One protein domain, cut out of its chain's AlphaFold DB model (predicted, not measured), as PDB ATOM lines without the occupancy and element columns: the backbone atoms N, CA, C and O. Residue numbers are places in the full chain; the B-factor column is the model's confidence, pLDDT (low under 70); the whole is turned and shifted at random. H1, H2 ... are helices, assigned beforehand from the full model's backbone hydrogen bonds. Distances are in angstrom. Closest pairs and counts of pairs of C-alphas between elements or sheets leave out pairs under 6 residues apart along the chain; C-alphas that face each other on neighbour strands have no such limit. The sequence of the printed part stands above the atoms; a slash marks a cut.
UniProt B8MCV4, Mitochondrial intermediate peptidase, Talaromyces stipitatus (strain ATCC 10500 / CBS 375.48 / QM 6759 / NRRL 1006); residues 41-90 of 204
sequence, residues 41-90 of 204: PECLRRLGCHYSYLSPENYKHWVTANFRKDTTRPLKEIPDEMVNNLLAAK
ATOM      1  N   PRO A  41       9.789  24.155 -65.263       90.31
ATOM      2  CA  PRO A  41      10.531  23.750 -66.465       90.31
ATOM      3  C   PRO A  41      11.653  22.746 -66.214       90.31
ATOM      4  O   PRO A  41      11.791  21.758 -66.929       90.31
ATOM      5  N   GLU A  42      12.457  22.986 -65.177       90.12
ATOM      6  CA  GLU A  42      13.567  22.103 -64.827       90.12
ATOM      7  C   GLU A  42      13.076  20.711 -64.410       90.12
ATOM      8  O   GLU A  42      13.628  19.702 -64.846       90.12
ATOM      9  N   CYS A  43      12.006  20.639 -63.617       90.62
ATOM     10  CA  CYS A  43      11.413  19.374 -63.196       90.62
ATOM     11  C   CYS A  43      10.781  18.629 -64.373       90.62
ATOM     12  O   CYS A  43      11.019  17.435 -64.525       90.62
ATOM     13  N   LEU A  44      10.053  19.332 -65.246       89.56
ATOM     14  CA  LEU A  44       9.476  18.767 -66.466       89.56
ATOM     15  C   LEU A  44      10.546  18.154 -67.376       89.56
ATOM     16  O   LEU A  44      10.365  17.042 -67.867       89.56
ATOM     17  N   ARG A  45      11.690  18.827 -67.542       89.50
ATOM     18  CA  ARG A  45      12.826  18.282 -68.301       89.50
ATOM     19  C   ARG A  45      13.426  17.042 -67.655       89.50
ATOM     20  O   ARG A  45      13.690  16.071 -68.349       89.50
ATOM     21  N   ARG A  46      13.578  17.040 -66.329       89.00
ATOM     22  CA  ARG A  46      14.126  15.893 -65.584       89.00
ATOM     23  C   ARG A  46      13.204  14.674 -65.576       89.00
ATOM     24  O   ARG A  46      13.700  13.553 -65.511       89.00
ATOM     25  N   LEU A  47      11.891  14.887 -65.601       88.12
ATOM     26  CA  LEU A  47      10.886  13.820 -65.631       88.12
ATOM     27  C   LEU A  47      10.627  13.300 -67.054       88.12
ATOM     28  O   LEU A  47      10.174  12.168 -67.218       88.12
ATOM     29  N   GLY A  48      10.915  14.101 -68.082       86.25
ATOM     30  CA  GLY A  48      10.716  13.743 -69.482       86.25
ATOM     31  C   GLY A  48      11.851  12.893 -70.057       86.25
ATOM     32  O   GLY A  48      13.019  13.264 -69.999       86.25
ATOM     33  N   CYS A  49      11.505  11.771 -70.688       90.06
ATOM     34  CA  CYS A  49      12.427  10.999 -71.519       90.06
ATOM     35  C   CYS A  49      11.670  10.366 -72.688       90.06
ATOM     36  O   CYS A  49      10.705   9.626 -72.478       90.06
ATOM     37  N   HIS A  50      12.094  10.623 -73.929       91.69
ATOM     38  CA  HIS A  50      11.453  10.006 -75.088       91.69
ATOM     39  C   HIS A  50      11.677   8.484 -75.090       91.69
ATOM     40  O   HIS A  50      12.815   8.010 -75.027       91.69
ATOM     41  N   TYR A  51      10.596   7.706 -75.226       92.25
ATOM     42  CA  TYR A  51      10.591   6.248 -75.020       92.25
ATOM     43  C   TYR A  51      11.639   5.489 -75.851       92.25
ATOM     44  O   TYR A  51      12.177   4.472 -75.409       92.25
ATOM     45  N   SER A  52      11.992   6.013 -77.031       90.62
ATOM     46  CA  SER A  52      13.036   5.443 -77.890       90.62
ATOM     47  C   SER A  52      14.400   5.318 -77.193       90.62
ATOM     48  O   SER A  52      15.232   4.535 -77.632       90.62
ATOM     49  N   TYR A  53      14.674   6.123 -76.159       91.50
ATOM     50  CA  TYR A  53      15.938   6.134 -75.410       91.50
ATOM     51  C   TYR A  53      15.948   5.182 -74.207       91.50
ATOM     52  O   TYR A  53      16.984   5.070 -73.560       91.50
ATOM     53  N   LEU A  54      14.837   4.497 -73.909       91.81
ATOM     54  CA  LEU A  54      14.742   3.594 -72.757       91.81
ATOM     55  C   LEU A  54      15.411   2.235 -73.004       91.81
ATOM     56  O   LEU A  54      15.987   1.667 -72.084       91.81
ATOM     57  N   SER A  55      15.344   1.708 -74.233       92.62
ATOM     58  CA  SER A  55      15.964   0.427 -74.592       92.62
ATOM     59  C   SER A  55      16.268   0.323 -76.097       92.62
ATOM     60  O   SER A  55      15.634   1.011 -76.907       92.62
ATOM     61  N   PRO A  56      17.198  -0.565 -76.509       91.88
ATOM     62  CA  PRO A  56      17.449  -0.849 -77.925       91.88
ATOM     63  C   PRO A  56      16.216  -1.387 -78.671       91.88
ATOM     64  O   PRO A  56      16.058  -1.134 -79.863       91.88
ATOM     65  N   GLU A  57      15.329  -2.108 -77.982       93.06
ATOM     66  CA  GLU A  57      14.076  -2.634 -78.542       93.06
ATOM     67  C   GLU A  57      13.082  -1.512 -78.848       93.06
ATOM     68  O   GLU A  57      12.545  -1.445 -79.954       93.06
ATOM     69  N   ASN A  58      12.913  -0.558 -77.928       91.69
ATOM     70  CA  ASN A  58      12.065   0.614 -78.146       91.69
ATOM     71  C   ASN A  58      12.579   1.490 -79.290       91.69
ATOM     72  O   ASN A  58      11.784   2.053 -80.044       91.69
ATOM     73  N   TYR A  59      13.901   1.585 -79.448       89.50
ATOM     74  CA  TYR A  59      14.491   2.258 -80.598       89.50
ATOM     75  C   TYR A  59      14.139   1.549 -81.912       89.50
ATOM     76  O   TYR A  59      13.692   2.208 -82.848       89.50
ATOM     77  N   LYS A  60      14.247   0.214 -81.973       90.69
ATOM     78  CA  LYS A  60      13.821  -0.567 -83.148       90.69
ATOM     79  C   LYS A  60      12.339  -0.353 -83.458       90.69
ATOM     80  O   LYS A  60      12.004  -0.087 -84.606       90.69
ATOM     81  N   HIS A  61      11.466  -0.392 -82.448       90.69
ATOM     82  CA  HIS A  61      10.039  -0.107 -82.627       90.69
ATOM     83  C   HIS A  61       9.792   1.300 -83.180       90.69
ATOM     84  O   HIS A  61       8.989   1.461 -84.099       90.69
ATOM     85  N   TRP A  62      10.498   2.312 -82.670       89.62
ATOM     86  CA  TRP A  62      10.395   3.680 -83.178       89.62
ATOM     87  C   TRP A  62      10.836   3.783 -84.646       89.62
ATOM     88  O   TRP A  62      10.127   4.401 -85.441       89.62
ATOM     89  N   VAL A  63      11.951   3.146 -85.024       88.31
ATOM     90  CA  VAL A  63      12.444   3.129 -86.412       88.31
ATOM     91  C   VAL A  63      11.439   2.445 -87.340       88.31
ATOM     92  O   VAL A  63      11.087   3.011 -88.370       88.31
ATOM     93  N   THR A  64      10.918   1.271 -86.970       89.06
ATOM     94  CA  THR A  64       9.928   0.546 -87.784       89.06
ATOM     95  C   THR A  64       8.645   1.356 -87.976       89.06
ATOM     96  O   THR A  64       8.130   1.438 -89.089       89.06
ATOM     97  N   ALA A  65       8.145   2.000 -86.916       86.25
ATOM     98  CA  ALA A  65       6.927   2.811 -86.973       86.25
ATOM     99  C   ALA A  65       7.085   4.098 -87.804       86.25
ATOM    100  O   ALA A  65       6.106   4.592 -88.364       86.25
ATOM    101  N   ASN A  66       8.303   4.639 -87.901       84.31
ATOM    102  CA  ASN A  66       8.590   5.891 -88.607       84.31
ATOM    103  C   ASN A  66       9.394   5.691 -89.900       84.31
ATOM    104  O   ASN A  66       9.812   6.668 -90.504       84.31
ATOM    105  N   PHE A  67       9.546   4.453 -90.380       74.12
ATOM    106  CA  PHE A  67      10.385   4.106 -91.534       74.12
ATOM    107  C   PHE A  67      10.049   4.877 -92.825       74.12
ATOM    108  O   PHE A  67      10.909   5.069 -93.677       74.12
ATOM    109  N   ARG A  68       8.796   5.324 -92.984       70.81
ATOM    110  CA  ARG A  68       8.326   6.093 -94.155       70.81
ATOM    111  C   ARG A  68       8.217   7.597 -93.918       70.81
ATOM    112  O   ARG A  68       7.844   8.325 -94.832       70.81
ATOM    113  N   LYS A  69       8.469   8.058 -92.697       77.88
ATOM    114  CA  LYS A  69       8.453   9.477 -92.360       77.88
ATOM    115  C   LYS A  69       9.899   9.950 -92.388       77.88
ATOM    116  O   LYS A  69      10.732   9.379 -91.689       77.88
ATOM    117  N   ASP A  70      10.189  10.972 -93.186       71.81
ATOM    118  CA  ASP A  70      11.483  11.664 -93.176       71.81
ATOM    119  C   ASP A  70      11.608  12.475 -91.877       71.81
ATOM    120  O   ASP A  70      11.457  13.693 -91.827       71.81
ATOM    121  N   THR A  71      11.702  11.748 -90.768       78.25
ATOM    122  CA  THR A  71      11.644  12.285 -89.415       78.25
ATOM    123  C   THR A  71      12.865  11.831 -88.654       78.25
ATOM    124  O   THR A  71      13.153  10.638 -88.539       78.25
ATOM    125  N   THR A  72      13.574  12.801 -88.096       84.50
ATOM    126  CA  THR A  72      14.691  12.557 -87.196       84.50
ATOM    127  C   THR A  72      14.190  12.024 -85.861       84.50
ATOM    128  O   THR A  72      13.089  12.358 -85.413       84.50
ATOM    129  N   ARG A  73      15.021  11.219 -85.190       86.69
ATOM    130  CA  ARG A  73      14.739  10.765 -83.826       86.69
ATOM    131  C   ARG A  73      14.452  11.980 -82.930       86.69
ATOM    132  O   ARG A  73      15.273  12.898 -82.920       86.69
ATOM    133  N   PRO A  74      13.330  11.995 -82.187       87.69
ATOM    134  CA  PRO A  74      13.023  13.079 -81.263       87.69
ATOM    135  C   PRO A  74      14.127  13.245 -80.226       87.69
ATOM    136  O   PRO A  74      14.835  12.286 -79.923       87.69
ATOM    137  N   LEU A  75      14.250  14.442 -79.657       88.25
ATOM    138  CA  LEU A  75      15.183  14.685 -78.563       88.25
ATOM    139  C   LEU A  75      14.866  13.774 -77.367       88.25
ATOM    140  O   LEU A  75      13.721  13.379 -77.140       88.25
ATOM    141  N   LYS A  76      15.906  13.425 -76.603       88.75
ATOM    142  CA  LYS A  76      15.746  12.635 -75.376       88.75
ATOM    143  C   LYS A  76      14.905  13.392 -74.352       88.75
ATOM    144  O   LYS A  76      14.017  12.797 -73.753       88.75
ATOM    145  N   GLU A  77      15.199  14.674 -74.176       90.38
ATOM    146  CA  GLU A  77      14.507  15.574 -73.256       90.38
ATOM    147  C   GLU A  77      13.429  16.375 -73.993       90.38
ATOM    148  O   GLU A  77      13.490  16.555 -75.212       90.38
ATOM    149  N   ILE A  78      12.430  16.850 -73.247       89.12
ATOM    150  CA  ILE A  78      11.358  17.683 -73.795       89.12
ATOM    151  C   ILE A  78      11.926  19.028 -74.307       89.12
ATOM    152  O   ILE A  78      12.653  19.689 -73.563       89.12
ATOM    153  N   PRO A  79      11.612  19.454 -75.548       91.38
ATOM    154  CA  PRO A  79      12.084  20.732 -76.082       91.38
ATOM    155  C   PRO A  79      11.543  21.935 -75.299       91.38
ATOM    156  O   PRO A  79      10.388  21.928 -74.871       91.38
ATOM    157  N   ASP A  80      12.334  23.007 -75.199       90.19
ATOM    158  CA  ASP A  80      11.952  24.222 -74.460       90.19
ATOM    159  C   ASP A  80      10.679  24.880 -75.007       90.19
ATOM    160  O   ASP A  80       9.841  25.351 -74.240       90.19
ATOM    161  N   GLU A  81      10.488  24.863 -76.327       92.62
ATOM    162  CA  GLU A  81       9.262  25.360 -76.958       92.62
ATOM    163  C   GLU A  81       8.025  24.599 -76.458       92.62
ATOM    164  O   GLU A  81       7.017  25.203 -76.096       92.62
ATOM    165  N   MET A  82       8.120  23.271 -76.354       90.62
ATOM    166  CA  MET A  82       7.030  22.439 -75.852       90.62
ATOM    167  C   MET A  82       6.763  22.708 -74.368       90.62
ATOM    168  O   MET A  82       5.604  22.783 -73.966       90.62
ATOM    169  N   VAL A  83       7.810  22.911 -73.560       92.06
ATOM    170  CA  VAL A  83       7.665  23.310 -72.150       92.06
ATOM    171  C   VAL A  83       6.944  24.652 -72.040       92.06
ATOM    172  O   VAL A  83       5.987  24.766 -71.278       92.06
ATOM    173  N   ASN A  84       7.342  25.652 -72.825       92.06
ATOM    174  CA  ASN A  84       6.702  26.967 -72.821       92.06
ATOM    175  C   ASN A  84       5.228  26.882 -73.235       92.06
ATOM    176  O   ASN A  84       4.378  27.496 -72.591       92.06
ATOM    177  N   ASN A  85       4.910  26.070 -74.245       93.12
ATOM    178  CA  ASN A  85       3.533  25.842 -74.679       93.12
ATOM    179  C   ASN A  85       2.696  25.144 -73.597       93.12
ATOM    180  O   ASN A  85       1.556  25.540 -73.356       93.12
ATOM    181  N   LEU A  86       3.258  24.154 -72.892       91.06
ATOM    182  CA  LEU A  86       2.597  23.510 -71.752       91.06
ATOM    183  C   LEU A  86       2.313  24.512 -70.629       91.06
ATOM    184  O   LEU A  86       1.207  24.541 -70.092       91.06
ATOM    185  N   LEU A  87       3.283  25.367 -70.299       89.62
ATOM    186  CA  LEU A  87       3.103  26.405 -69.285       89.62
ATOM    187  C   LEU A  87       2.042  27.432 -69.683       89.62
ATOM    188  O   LEU A  87       1.220  27.804 -68.846       89.62
ATOM    189  N   ALA A  88       2.025  27.858 -70.947       90.56
ATOM    190  CA  ALA A  88       1.009  28.766 -71.469       90.56
ATOM    191  C   ALA A  88      -0.394  28.139 -71.407       90.56
ATOM    192  O   ALA A  88      -1.366  28.811 -71.063       90.56
ATOM    193  N   ALA A  89      -0.496  26.834 -71.666       91.19
ATOM    194  CA  ALA A  89      -1.747  26.089 -71.600       91.19
ATOM    195  C   ALA A  89      -2.208  25.759 -70.166       91.19
ATOM    196  O   ALA A  89      -3.347  25.331 -69.993       91.19
ATOM    197  N   LYS A  90      -1.386  25.983 -69.127       85.75
ATOM    198  CA  LYS A  90      -1.697  25.614 -67.730       85.75
ATOM    199  C   LYS A  90      -3.054  26.133 -67.247       85.75
ATOM    200  O   LYS A  90      -3.748  25.452 -66.497       85.75
TER     201      LYS A  90
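Overview. This is residues 41 to 90 of the 204 residues of the protein "Mitochondrial intermediate peptidase" of Talaromyces stipitatus (strain ATCC 10500 / CBS 375.48 / QM 6759 / NRRL 1006) (UniProt B8MCV4). The model is a loose, elongated loop of chain with helices at its two ends: H1 and H3 come near each other at one end, and H2 makes the other end, set across the long axis. The link of residues 48 to 55 runs out from H1 to H2, and the long link of residues 67 to 79 folds back from H2 to H3, while residues 64 to 70 stick out at the H2 end. The printed part has 50 residues with three named helices, in the order H1, H2, H3, and no named strand; its class is all helix. It is loose, with a radius of gyration of the C-alphas of 12.9 A, and the C-alphas span 34 by 22 by 14 A.

Along the chain. H1 takes residues 41 to 47 and measures 10.0 A from first to last C-alpha; it begins at C-alpha 41, at (10.531, 23.750, -66.465). H2, the longest helix with 11 residues, takes residues 56 to 66 and measures 15.4 A, from C-alpha 56 at (17.449, -0.849, -77.925) to C-alpha 66. H3 takes residues 80 to 89, measures 14.1 A and ends at C-alpha 89, at (-1.747, 26.089, -71.600). Residues 51 to 53, between H1 and H2, are a short helical run that bears no name.

Arrangement. H1 and H3 are close but not clearly touching, with 2 pairs of C-alphas within 8 A. Their closest C-alphas, those of Pro 41 and Val 83, are 6.4 A apart, and their centres are 11.8 A apart. Their lines stand at 73 degrees, only just about perpendicular. H2 touches no helix: it is apart from H1 and apart from H3. In H1, H2 and H3 every pair of O i and N i+4 is within hydrogen-bond range.

Size, cuts and confidence. The two C-alphas farthest apart, those of Glu 57 and Ala 88, are 34.7 A apart, while the first and last printed C-alphas, those of Pro 41 and Lys 90, are 12.4 A apart. The printed part has no cut. The link from H1 to H2 is short, with 8 residues, and the link from H2 to H3 is long, with 13 residues. The C-alphas of residues 67 to 79 lie 5 to 18 A from the mean of the C-alphas. Residues 64 to 70, of which 64 to 66 belong to H2, stand free: no C-alpha 8 or more residues away along the chain lies within 10 A of theirs. The mean pLDDT of the printed part is 88.4, and no printed residue is under 70.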